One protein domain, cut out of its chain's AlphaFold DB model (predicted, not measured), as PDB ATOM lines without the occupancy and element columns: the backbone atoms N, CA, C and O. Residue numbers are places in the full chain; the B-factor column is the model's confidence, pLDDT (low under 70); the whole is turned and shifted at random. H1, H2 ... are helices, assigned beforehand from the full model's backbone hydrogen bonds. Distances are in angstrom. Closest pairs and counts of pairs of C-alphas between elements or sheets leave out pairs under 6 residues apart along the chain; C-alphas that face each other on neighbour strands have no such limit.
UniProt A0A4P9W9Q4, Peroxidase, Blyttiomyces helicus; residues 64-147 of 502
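Overview. This is residues 64 to 147 of the 502 residues of the protein "Peroxidase" of Blyttiomyces helicus (UniProt A0A4P9W9Q4). Four short helices stand crosswise, with H2 in the middle: H3 and H4 pack near its last residues, and H1 lies near its first half on the far side from H3. A long loop, residues 88 to 118, leaves the last residue of H2, reaches away from the helices to make one end of the longest axis near residue 106, and folds back to H3. The printed part has 84 residues with four named helices, in the order H1, H2, H3, H4, and no named strand; the class is all helix, though under half of the residues, 36 of 84, are in named elements. The whole is compact, with a radius of gyration of the C-alphas of 12.8 A, and spans 34 by 24 by 19 A.

Arrangement. Start at H2, residues 77 to 87, the hub, which touches three other helices. Look at Thr 85: its C-alpha is 5.7 A from that of Asp 134 in H4, residues 132 to 139, the closest C-alphas of these touching helices, which run opposite ways at a steep tilt of 46 degrees. One residue on, H2 touches H3, residues 119 to 126, where the closest C-alphas, those of Gly 86 and Ile 120, are 6.9 A apart; the tilt is steep, 62 degrees, opposite ways. H3 and H4 touch, closest at the C-alphas of Thr 124 and Cys 135, 5.3 A apart, and are only just about perpendicular at 70.0 degrees. H1, residues 64 to 72, only just touches H2, with 3 pairs of C-alphas within 8 A; the closest, those of Met 70 and Ile 80, are 6.8 A apart, and the lines are about perpendicular at 75 degrees. H1 is apart from H3 and H4. The helix packing is mostly crossed, with no touching pair at a shallow tilt. In H1, H2, H3 and H4 every O i to N i+4 pair is within hydrogen-bond range.

Along the chain. Find C-alpha 77 at (112.117, 159.702, 126.820); from there H2, the longest helix, runs 15.1 A to C-alpha 87 at (121.681, 165.701, 116.843). H1 begins at C-alpha 64 and measures 12.0 A. H3 measures 10.7 A, and H4 measures 10.6 A, ending at C-alpha 139 at (123.123, 152.934, 129.776). Between H2 and H3, look for residues 92 to 93, paired antiparallel with residues 107 to 108.

Size, cuts and confidence. The two C-alphas farthest apart, those of Ala 96 and Pro 147, are 36.5 A apart. The printed part has no cut. The link from H2 to H3 is long, with 31 residues, while those from H1 to H2 and from H3 to H4 are tight. The mean pLDDT of the printed part is 94.3, and residue 147 is under 70.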
ATOM      1  N   ASN A  64     119.861 164.067 135.366       91.31
ATOM      2  CA  ASN A  64     118.506 164.253 135.876       91.31
ATOM      3  C   ASN A  64     117.970 165.669 135.624       91.31
ATOM      4  O   ASN A  64     116.790 165.812 135.316       91.31
ATOM      5  N   ILE A  65     118.820 166.694 135.716       91.62
ATOM      6  CA  ILE A  65     118.444 168.084 135.438       91.62
ATOM      7  C   ILE A  65     118.202 168.269 133.942       91.62
ATOM      8  O   ILE A  65     117.173 168.824 133.556       91.62
ATOM      9  N   THR A  66     119.089 167.741 133.097       92.19
ATOM     10  CA  THR A  66     118.921 167.809 131.641       92.19
ATOM     11  C   THR A  66     117.646 167.106 131.189       92.19
ATOM     12  O   THR A  66     116.837 167.701 130.477       92.19
ATOM     13  N   VAL A  67     117.414 165.874 131.654       93.56
ATOM     14  CA  VAL A  67     116.185 165.122 131.365       93.56
ATOM     15  C   VAL A  67     114.962 165.897 131.849       93.56
ATOM     16  O   VAL A  67     114.044 166.120 131.067       93.56
ATOM     17  N   GLN A  68     114.962 166.389 133.091       92.94
ATOM     18  CA  GLN A  68     113.840 167.158 133.633       92.94
ATOM     19  C   GLN A  68     113.546 168.415 132.801       92.94
ATOM     20  O   GLN A  68     112.379 168.728 132.557       92.94
ATOM     21  N   ASN A  69     114.575 169.128 132.340       91.94
ATOM     22  CA  ASN A  69     114.414 170.296 131.475       91.94
ATOM     23  C   ASN A  69     113.796 169.918 130.123       91.94
ATOM     24  O   ASN A  69     112.869 170.588 129.667       91.94
ATOM     25  N   MET A  70     114.234 168.811 129.521       93.31
ATOM     26  CA  MET A  70     113.665 168.311 128.266       93.31
ATOM     27  C   MET A  70     112.213 167.848 128.437       93.31
ATOM     28  O   MET A  70     111.341 168.228 127.654       93.31
ATOM     29  N   THR A  71     111.905 167.128 129.516       94.06
ATOM     30  CA  THR A  71     110.530 166.730 129.846       94.06
ATOM     31  C   THR A  71     109.631 167.945 130.071       94.06
ATOM     32  O   THR A  71     108.487 167.961 129.619       94.06
ATOM     33  N   ARG A  72     110.137 169.017 130.697       91.38
ATOM     34  CA  ARG A  72     109.397 170.285 130.856       91.38
ATOM     35  C   ARG A  72     109.106 170.984 129.527       91.38
ATOM     36  O   ARG A  72     108.110 171.696 129.440       91.38
ATOM     37  N   MET A  73     109.923 170.761 128.497       89.31
ATOM     38  CA  MET A  73     109.636 171.198 127.122       89.31
ATOM     39  C   MET A  73     108.613 170.295 126.410       89.31
ATOM     40  O   MET A  73     108.160 170.607 125.307       89.31
ATOM     41  N   GLY A  74     108.180 169.216 127.065       93.44
ATOM     42  CA  GLY A  74     107.178 168.281 126.571       93.44
ATOM     43  C   GLY A  74     107.749 167.158 125.714       93.44
ATOM     44  O   GLY A  74     106.988 166.588 124.935       93.44
ATOM     45  N   PHE A  75     109.050 166.874 125.837       94.69
ATOM     46  CA  PHE A  75     109.662 165.698 125.230       94.69
ATOM     47  C   PHE A  75     109.447 164.456 126.094       94.69
ATOM     48  O   PHE A  75     109.616 164.507 127.315       94.69
ATOM     49  N   ASP A  76     109.093 163.347 125.453       95.06
ATOM     50  CA  ASP A  76     109.151 162.024 126.072       95.06
ATOM     51  C   ASP A  76     110.574 161.439 126.022       95.06
ATOM     52  O   ASP A  76     111.472 161.982 125.374       95.06
ATOM     53  N   ASP A  77     110.792 160.318 126.708       94.56
ATOM     54  CA  ASP A  77     112.117 159.702 126.820       94.56
ATOM     55  C   ASP A  77     112.718 159.319 125.460       94.56
ATOM     56  O   ASP A  77     113.928 159.407 125.245       94.56
ATOM     57  N   GLN A  78     111.862 158.939 124.511       93.94
ATOM     58  CA  GLN A  78     112.264 158.527 123.171       93.94
ATOM     59  C   GLN A  78     112.720 159.719 122.339       93.94
ATOM     60  O   GLN A  78     113.749 159.669 121.661       93.94
ATOM     61  N   GLN A  79     111.985 160.820 122.443       94.69
ATOM     62  CA  GLN A  79     112.328 162.088 121.824       94.69
ATOM     63  C   GLN A  79     113.598 162.683 122.428       94.69
ATOM     64  O   GLN A  79     114.390 163.249 121.680       94.69
ATOM     65  N   ILE A  80     113.833 162.518 123.735       95.06
ATOM     66  CA  ILE A  80     115.074 162.960 124.388       95.06
ATOM     67  C   ILE A  80     116.284 162.252 123.773       95.06
ATOM     68  O   ILE A  80     117.224 162.923 123.352       95.06
ATOM     69  N   VAL A  81     116.254 160.922 123.650       95.44
ATOM     70  CA  VAL A  81     117.359 160.171 123.024       95.44
ATOM     71  C   VAL A  81     117.542 160.571 121.563       95.44
ATOM     72  O   VAL A  81     118.662 160.833 121.125       95.44
ATOM     73  N   ALA A  82     116.446 160.662 120.808       94.50
ATOM     74  CA  ALA A  82     116.509 161.017 119.396       94.50
ATOM     75  C   ALA A  82     117.070 162.429 119.172       94.50
ATOM     76  O   ALA A  82     117.860 162.628 118.254       94.50
ATOM     77  N   ILE A  83     116.679 163.406 119.995       94.50
ATOM     78  CA  ILE A  83     117.086 164.797 119.802       94.50
ATOM     79  C   ILE A  83     118.484 165.068 120.342       94.50
ATOM     80  O   ILE A  83     119.247 165.762 119.688       94.50
ATOM     81  N   VAL A  84     118.844 164.511 121.501       94.19
ATOM     82  CA  VAL A  84     120.166 164.721 122.102       94.19
ATOM     83  C   VAL A  84     121.192 163.950 121.289       94.19
ATOM     84  O   VAL A  84     121.952 164.546 120.529       94.19
ATOM     85  N   THR A  85     121.139 162.621 121.360       95.69
ATOM     86  CA  THR A  85     122.141 161.755 120.741       95.69
ATOM     87  C   THR A  85     122.060 161.803 119.221       95.69
ATOM     88  O   THR A  85     123.088 161.855 118.560       95.69
ATOM     89  N   GLY A  86     120.861 161.875 118.635       95.69
ATOM     90  CA  GLY A  86     120.736 161.976 117.177       95.69
ATOM     91  C   GLY A  86     121.237 163.303 116.601       95.69
ATOM     92  O   GLY A  86     121.775 163.312 115.497       95.69
ATOM     93  N   SER A  87     121.123 164.424 117.329       95.31
ATOM     94  CA  SER A  87     121.681 165.701 116.843       95.31
ATOM     95  C   SER A  87     123.210 165.700 116.797       95.31
ATOM     96  O   SER A  87     123.791 166.389 115.960       95.31
ATOM     97  N   HIS A  88     123.850 164.874 117.628       97.25
ATOM     98  CA  HIS A  88     125.293 164.665 117.637       97.25
ATOM     99  C   HIS A  88     125.788 163.763 116.488       97.25
ATOM    100  O   HIS A  88     126.967 163.452 116.443       97.25
ATOM    101  N   ALA A  89     124.949 163.388 115.512       97.19
ATOM    102  CA  ALA A  89     125.427 162.799 114.250       97.19
ATOM    103  C   ALA A  89     126.226 163.798 113.380       97.19
ATOM    104  O   ALA A  89     126.849 163.441 112.387       97.19
ATOM    105  N   LEU A  90     126.176 165.096 113.702       96.56
ATOM    106  CA  LEU A  90     126.935 166.134 113.011       96.56
ATOM    107  C   LEU A  90     127.713 166.981 114.019       96.56
ATOM    108  O   LEU A  90     127.234 167.281 115.109       96.56
ATOM    109  N   GLY A  91     128.888 167.452 113.606       96.19
ATOM    110  CA  GLY A  91     129.716 168.348 114.411       96.19
ATOM    111  C   GLY A  91     130.627 167.616 115.396       96.19
ATOM    112  O   GLY A  91     131.047 166.484 115.161       96.19
ATOM    113  N   GLY A  92     131.002 168.313 116.467       96.88
ATOM    114  CA  GLY A  92     131.966 167.821 117.441       96.88
ATOM    115  C   GLY A  92     132.203 168.792 118.593       96.88
ATOM    116  O   GLY A  92     131.643 169.890 118.643       96.88
ATOM    117  N   VAL A  93     133.057 168.374 119.520       97.19
ATOM    118  CA  VAL A  93     133.469 169.146 120.694       97.19
ATOM    119  C   VAL A  93     134.756 169.904 120.388       97.19
ATOM    120  O   VAL A  93     135.692 169.346 119.826       97.19
ATOM    121  N   HIS A  94     134.839 171.163 120.810       97.06
ATOM    122  CA  HIS A  94     136.069 171.952 120.732       97.06
ATOM    123  C   HIS A  94     136.772 172.024 122.092       97.06
ATOM    124  O   HIS A  94     136.162 172.482 123.065       97.06
ATOM    125  N   ALA A  95     138.066 171.687 122.158       97.31
ATOM    126  CA  ALA A  95     138.854 171.813 123.394       97.31
ATOM    127  C   ALA A  95     138.904 173.251 123.938       97.31
ATOM    128  O   ALA A  95     138.979 173.442 125.147       97.31
ATOM    129  N   ALA A  96     138.816 174.269 123.072       97.06
ATOM    130  CA  ALA A  96     138.800 175.672 123.496       97.06
ATOM    131  C   ALA A  96     137.605 176.009 124.410       97.06
ATOM    132  O   ALA A  96     137.734 176.832 125.313       97.06
ATOM    133  N   ASN A  97     136.464 175.347 124.194       94.69
ATOM    134  CA  ASN A  97     135.230 175.583 124.947       94.69
ATOM    135  C   ASN A  97     135.018 174.527 126.041       94.69
ATOM    136  O   ASN A  97     134.468 174.824 127.100       94.69
ATOM    137  N   HIS A  98     135.466 173.293 125.793       96.00
ATOM    138  CA  HIS A  98     135.255 172.150 126.678       96.00
ATOM    139  C   HIS A  98     136.542 171.325 126.859       96.00
ATOM    140  O   HIS A  98     136.585 170.149 126.487       96.00
ATOM    141  N   PRO A  99     137.592 171.896 127.482       96.38
ATOM    142  CA  PRO A  99     138.896 171.231 127.626       96.38
ATOM    143  C   PRO A  99     138.858 169.993 128.533       96.38
ATOM    144  O   PRO A  99     139.779 169.186 128.533       96.38
ATOM    145  N   HIS A 100     137.796 169.841 129.329       95.75
ATOM    146  CA  HIS A 100     137.566 168.670 130.175       95.75
ATOM    147  C   HIS A 100     136.933 167.492 129.416       95.75
ATOM    148  O   HIS A 100     136.925 166.385 129.944       95.75
ATOM    149  N   LEU A 101     136.395 167.717 128.209       95.81
ATOM    150  CA  LEU A 101     135.797 166.669 127.375       95.81
ATOM    151  C   LEU A 101     136.769 166.131 126.327       95.81
ATOM    152  O   LEU A 101     136.746 164.944 126.022       95.81
ATOM    153  N   THR A 102     137.623 166.990 125.771       96.56
ATOM    154  CA  THR A 102     138.597 166.583 124.759       96.56
ATOM    155  C   THR A 102     139.862 167.429 124.823       96.56
ATOM    156  O   THR A 102     139.829 168.603 125.194       96.56
ATOM    157  N   SER A 103     140.986 166.817 124.452       97.38
ATOM    158  CA  SER A 103     142.271 167.490 124.244       97.38
ATOM    159  C   SER A 103     142.521 167.857 122.777       97.38
ATOM    160  O   SER A 103     143.504 168.539 122.485       97.38
ATOM    161  N   LEU A 104     141.661 167.412 121.856       97.62
ATOM    162  CA  LEU A 104     141.748 167.739 120.436       97.62
ATOM    163  C   LEU A 104     141.116 169.108 120.168       97.62
ATOM    164  O   LEU A 104     140.094 169.454 120.756       97.62
ATOM    165  N   GLU A 105     141.687 169.881 119.242       97.62
ATOM    166  CA  GLU A 105     141.127 171.183 118.848       97.62
ATOM    167  C   GLU A 105     139.657 171.069 118.412       97.62
ATOM    168  O   GLU A 105     138.824 171.905 118.779       97.62
ATOM    169  N   PHE A 106     139.344 169.991 117.694       97.69
ATOM    170  CA  PHE A 106     138.003 169.565 117.331       97.69
ATOM    171  C   PHE A 106     137.927 168.036 117.373       97.69
ATOM    172  O   PHE A 106     138.749 167.356 116.757       97.69
ATOM    173  N   ASP A 107     136.948 167.505 118.099       97.88
ATOM    174  CA  ASP A 107     136.717 166.073 118.276       97.88
ATOM    175  C   ASP A 107     135.299 165.723 117.826       97.88
ATOM    176  O   ASP A 107     134.324 166.110 118.475       97.88
ATOM    177  N   ALA A 108     135.183 165.038 116.688       98.06
ATOM    178  CA  ALA A 108     133.897 164.674 116.106       98.06
ATOM    179  C   ALA A 108     133.083 163.785 117.054       98.06
ATOM    180  O   ALA A 108     133.635 162.964 117.789       98.06
ATOM    181  N   PHE A 109     131.762 163.951 117.040       97.69
ATOM    182  CA  PHE A 109     130.874 163.171 117.900       97.69
ATOM    183  C   PHE A 109     130.772 161.691 117.499       97.69
ATOM    184  O   PHE A 109     130.616 160.849 118.385       97.69
ATOM    185  N   ASP A 110     130.903 161.373 116.209       97.19
ATOM    186  CA  ASP A 110     130.866 160.015 115.654       97.19
ATOM    187  C   ASP A 110     131.993 159.753 114.628       97.19
ATOM    188  O   ASP A 110     132.846 160.617 114.395       97.19
ATOM    189  N   ASP A 111     132.035 158.547 114.042       97.56
ATOM    190  CA  ASP A 111     133.080 158.159 113.077       97.56
ATOM    191  C   ASP A 111     132.768 158.614 111.633       97.56
ATOM    192  O   ASP A 111     133.584 158.414 110.724       97.56
ATOM    193  N   THR A 112     131.609 159.236 111.398       97.19
ATOM    194  CA  THR A 112     131.143 159.707 110.084       97.19
ATOM    195  C   THR A 112     130.870 161.215 110.090       97.19
ATOM    196  O   THR A 112     129.778 161.651 109.712       97.19
ATOM    197  N   PRO A 113     131.867 162.055 110.442       95.50
ATOM    198  CA  PRO A 113     131.661 163.487 110.583       95.50
ATOM    199  C   PRO A 113     131.161 164.099 109.273       95.50
ATOM    200  O   PRO A 113     131.812 164.006 108.230       95.50
ATOM    201  N   GLY A 114     130.001 164.750 109.335       95.31
ATOM    202  CA  GLY A 114     129.364 165.343 108.160       95.31
ATOM    203  C   GLY A 114     128.422 164.396 107.416       95.31
ATOM    204  O   GLY A 114     128.038 164.700 106.290       95.31
ATOM    205  N   VAL A 115     128.027 163.271 108.007       96.94
ATOM    206  CA  VAL A 115     126.932 162.435 107.508       96.94
ATOM    207  C   VAL A 115     125.905 162.280 108.620       96.94
ATOM    208  O   VAL A 115     126.217 161.829 109.708       96.94
ATOM    209  N   PHE A 116     124.660 162.658 108.348       97.00
ATOM    210  CA  PHE A 116     123.563 162.485 109.292       97.00
ATOM    211  C   PHE A 116     123.036 161.043 109.192       97.00
ATOM    212  O   PHE A 116     122.154 160.763 108.374       97.00
ATOM    213  N   ASP A 117     123.597 160.124 109.984       95.81
ATOM    214  CA  ASP A 117     123.220 158.703 110.022       95.81
ATOM    215  C   ASP A 117     123.138 158.121 111.463       95.81
ATOM    216  O   ASP A 117     122.927 158.860 112.423       95.81
ATOM    217  N   ASN A 118     123.176 156.786 111.630       96.00
ATOM    218  CA  ASN A 118     123.148 156.133 112.956       96.00
ATOM    219  C   ASN A 118     124.511 155.804 113.555       96.00
ATOM    220  O   ASN A 118     124.546 155.059 114.545       96.00
ATOM    221  N   ASP A 119     125.625 156.257 112.989       97.19
ATOM    222  CA  ASP A 119     126.916 155.936 113.581       97.19
ATOM    223  C   ASP A 119     126.999 156.428 115.027       97.19
ATOM    224  O   ASP A 119     127.345 155.628 115.899       97.19
ATOM    225  N   ILE A 120     126.502 157.638 115.317       97.06
ATOM    226  CA  ILE A 120     126.429 158.168 116.685       97.06
ATOM    227  C   ILE A 120     125.796 157.180 117.675       97.06
ATOM    228  O   ILE A 120     126.415 156.835 118.677       97.06
ATOM    229  N   PHE A 121     124.634 156.597 117.360       96.31
ATOM    230  CA  PHE A 121     123.981 155.621 118.241       96.31
ATOM    231  C   PHE A 121     124.807 154.337 118.403       96.31
ATOM    232  O   PHE A 121     124.849 153.757 119.491       96.31
ATOM    233  N   LYS A 122     125.495 153.883 117.344       96.19
ATOM    234  CA  LYS A 122     126.397 152.721 117.426       96.19
ATOM    235  C   LYS A 122     127.584 153.019 118.338       96.19
ATOM    236  O   LYS A 122     127.981 152.130 119.091       96.19
ATOM    237  N   GLN A 123     128.145 154.226 118.279       96.62
ATOM    238  CA  GLN A 123     129.234 154.640 119.163       96.62
ATOM    239  C   GLN A 123     128.761 154.755 120.607       96.62
ATOM    240  O   GLN A 123     129.396 154.195 121.504       96.62
ATOM    241  N   THR A 124     127.596 155.362 120.831       96.44
ATOM    242  CA  THR A 124     127.012 155.488 122.167       96.44
ATOM    243  C   THR A 124     126.797 154.123 122.825       96.44
ATOM    244  O   THR A 124     127.195 153.916 123.971       96.44
ATOM    245  N   LEU A 125     126.259 153.146 122.085       95.19
ATOM    246  CA  LEU A 125     126.054 151.780 122.584       95.19
ATOM    247  C   LEU A 125     127.362 151.028 122.878       95.19
ATOM    248  O   LEU A 125     127.375 150.130 123.720       95.19
ATOM    249  N   LYS A 126     128.469 151.386 122.214       96.12
ATOM    250  CA  LYS A 126     129.812 150.858 122.519       96.12
ATOM    251  C   LYS A 126     130.466 151.547 123.723       96.12
ATOM    252  O   LYS A 126     131.521 151.097 124.160       96.12
ATOM    253  N   GLY A 127     129.870 152.617 124.251       96.31
ATOM    254  CA  GLY A 127     130.472 153.457 125.287       96.31
ATOM    255  C   GLY A 127     131.451 154.510 124.747       96.31
ATOM    256  O   GLY A 127     132.146 155.149 125.532       96.31
ATOM    257  N   ASN A 128     131.509 154.705 123.427       96.56
ATOM    258  CA  ASN A 128     132.391 155.667 122.767       96.56
ATOM    259  C   ASN A 128     131.701 157.036 122.656       96.56
ATOM    260  O   ASN A 128     131.323 157.450 121.565       96.56
ATOM    261  N   CYS A 129     131.500 157.737 123.772       96.00
ATOM    262  CA  CYS A 129     130.841 159.047 123.767       96.00
ATOM    263  C   CYS A 129     131.823 160.177 124.048       96.00
ATOM    264  O   CYS A 129     132.611 160.095 124.989       96.00
ATOM    265  N   LYS A 130     131.726 161.267 123.281       96.44
ATOM    266  CA  LYS A 130     132.458 162.511 123.572       96.44
ATOM    267  C   LYS A 130     131.800 163.308 124.691       96.44
ATOM    268  O   LYS A 130     132.483 163.908 125.514       96.44
ATOM    269  N   ILE A 131     130.469 163.282 124.740       95.75
ATOM    270  CA  ILE A 131     129.686 163.868 125.822       95.75
ATOM    271  C   ILE A 131     129.198 162.726 126.727       95.75
ATOM    272  O   ILE A 131     128.490 161.835 126.252       95.75
ATOM    273  N   PRO A 132     129.525 162.731 128.035       95.06
ATOM    274  CA  PRO A 132     129.093 161.685 128.963       95.06
ATOM    275  C   PRO A 132     127.574 161.467 128.991       95.06
ATOM    276  O   PRO A 132     127.120 160.343 129.189       95.06
ATOM    277  N   PHE A 133     126.791 162.525 128.756       94.75
ATOM    278  CA  PHE A 133     125.330 162.468 128.725       94.75
ATOM    279  C   PHE A 133     124.783 161.487 127.675       94.75
ATOM    280  O   PHE A 133     123.860 160.745 127.996       94.75
ATOM    281  N   ASP A 134     125.391 161.383 126.487       95.81
ATOM    282  CA  ASP A 134     124.958 160.420 125.461       95.81
ATOM    283  C   ASP A 134     125.076 158.977 125.968       95.81
ATOM    284  O   ASP A 134     124.133 158.186 125.908       95.81
ATOM    285  N   CYS A 135     126.226 158.640 126.556       95.75
ATOM    286  CA  CYS A 135     126.466 157.314 127.125       95.75
ATOM    287  C   CYS A 135     125.527 157.025 128.297       95.75
ATOM    288  O   CYS A 135     125.064 155.896 128.455       95.75
ATOM    289  N   LEU A 136     125.224 158.039 129.110       94.44
ATOM    290  CA  LEU A 136     124.299 157.903 130.231       94.44
ATOM    291  C   LEU A 136     122.875 157.620 129.746       94.44
ATOM    292  O   LEU A 136     122.218 156.763 130.337       94.44
ATOM    293  N   LEU A 137     122.424 158.243 128.656       94.62
ATOM    294  CA  LEU A 137     121.151 157.888 128.025       94.62
ATOM    295  C   LEU A 137     121.170 156.432 127.525       94.62
ATOM    296  O   LEU A 137     120.259 155.672 127.818       94.62
ATOM    297  N   ALA A 138     122.232 155.975 126.861       94.25
ATOM    298  CA  ALA A 138     122.283 154.585 126.382       94.25
ATOM    299  C   ALA A 138     122.380 153.523 127.497       94.25
ATOM    300  O   ALA A 138     122.055 152.355 127.271       94.25
ATOM    301  N   GLN A 139     122.856 153.886 128.690       93.75
ATOM    302  CA  GLN A 139     123.123 152.934 129.776       93.75
ATOM    303  C   GLN A 139     122.003 152.843 130.818       93.75
ATOM    304  O   GLN A 139     121.935 151.831 131.523       93.75
ATOM    305  N   ASN A 140     121.134 153.851 130.919       92.56
ATOM    306  CA  ASN A 140     120.133 153.951 131.981       92.56
ATOM    307  C   ASN A 140     118.705 153.775 131.456       92.56
ATOM    308  O   ASN A 140     118.357 154.235 130.372       92.56
ATOM    309  N   GLU A 141     117.853 153.133 132.252       91.38
ATOM    310  CA  GLU A 141     116.411 153.134 131.998       91.38
ATOM    311  C   GLU A 141     115.814 154.520 132.290       91.38
ATOM    312  O   GLU A 141     116.314 155.222 133.177       91.38
ATOM    313  N   PRO A 142     114.746 154.927 131.580       91.38
ATOM    314  CA  PRO A 142     114.013 154.190 130.533       91.38
ATOM    315  C   PRO A 142     114.626 154.293 129.120       91.38
ATOM    316  O   PRO A 142     114.049 153.820 128.143       91.38
ATOM    317  N   PHE A 143     115.782 154.942 128.986       90.94
ATOM    318  CA  PHE A 143     116.362 155.330 127.699       90.94
ATOM    319  C   PHE A 143     117.073 154.177 126.967       90.94
ATOM    320  O   PHE A 143     117.086 154.119 125.738       90.94
ATOM    321  N   LYS A 144     117.625 153.221 127.719       86.00
ATOM    322  CA  LYS A 144     118.373 152.067 127.200       86.00
ATOM    323  C   LYS A 144     117.542 151.134 126.317       86.00
ATOM    324  O   LYS A 144     118.049 150.602 125.332       86.00
ATOM    325  N   CYS A 145     116.288 150.898 126.690       76.56
ATOM    326  CA  CYS A 145     115.442 149.873 126.080       76.56
ATOM    327  C   CYS A 145     114.461 150.421 125.039       76.56
ATOM    328  O   CYS A 145     113.496 149.739 124.697       76.56
ATOM    329  N   ILE A 146     114.700 151.622 124.506       72.31
ATOM    330  CA  ILE A 146     113.853 152.198 123.462       72.31
ATOM    331  C   ILE A 146     114.062 151.394 122.172       72.31
ATOM    332  O   ILE A 146     115.125 151.492 121.554       72.31
ATOM    333  N   PRO A 147     113.071 150.598 121.727       62.19
ATOM    334  CA  PRO A 147     113.160 149.944 120.440       62.19
ATOM    335  C   PRO A 147     113.083 151.058 119.401       62.19
ATOM    336  O   PRO A 147     112.030 151.670 119.226       62.19
TER     337      PRO A 147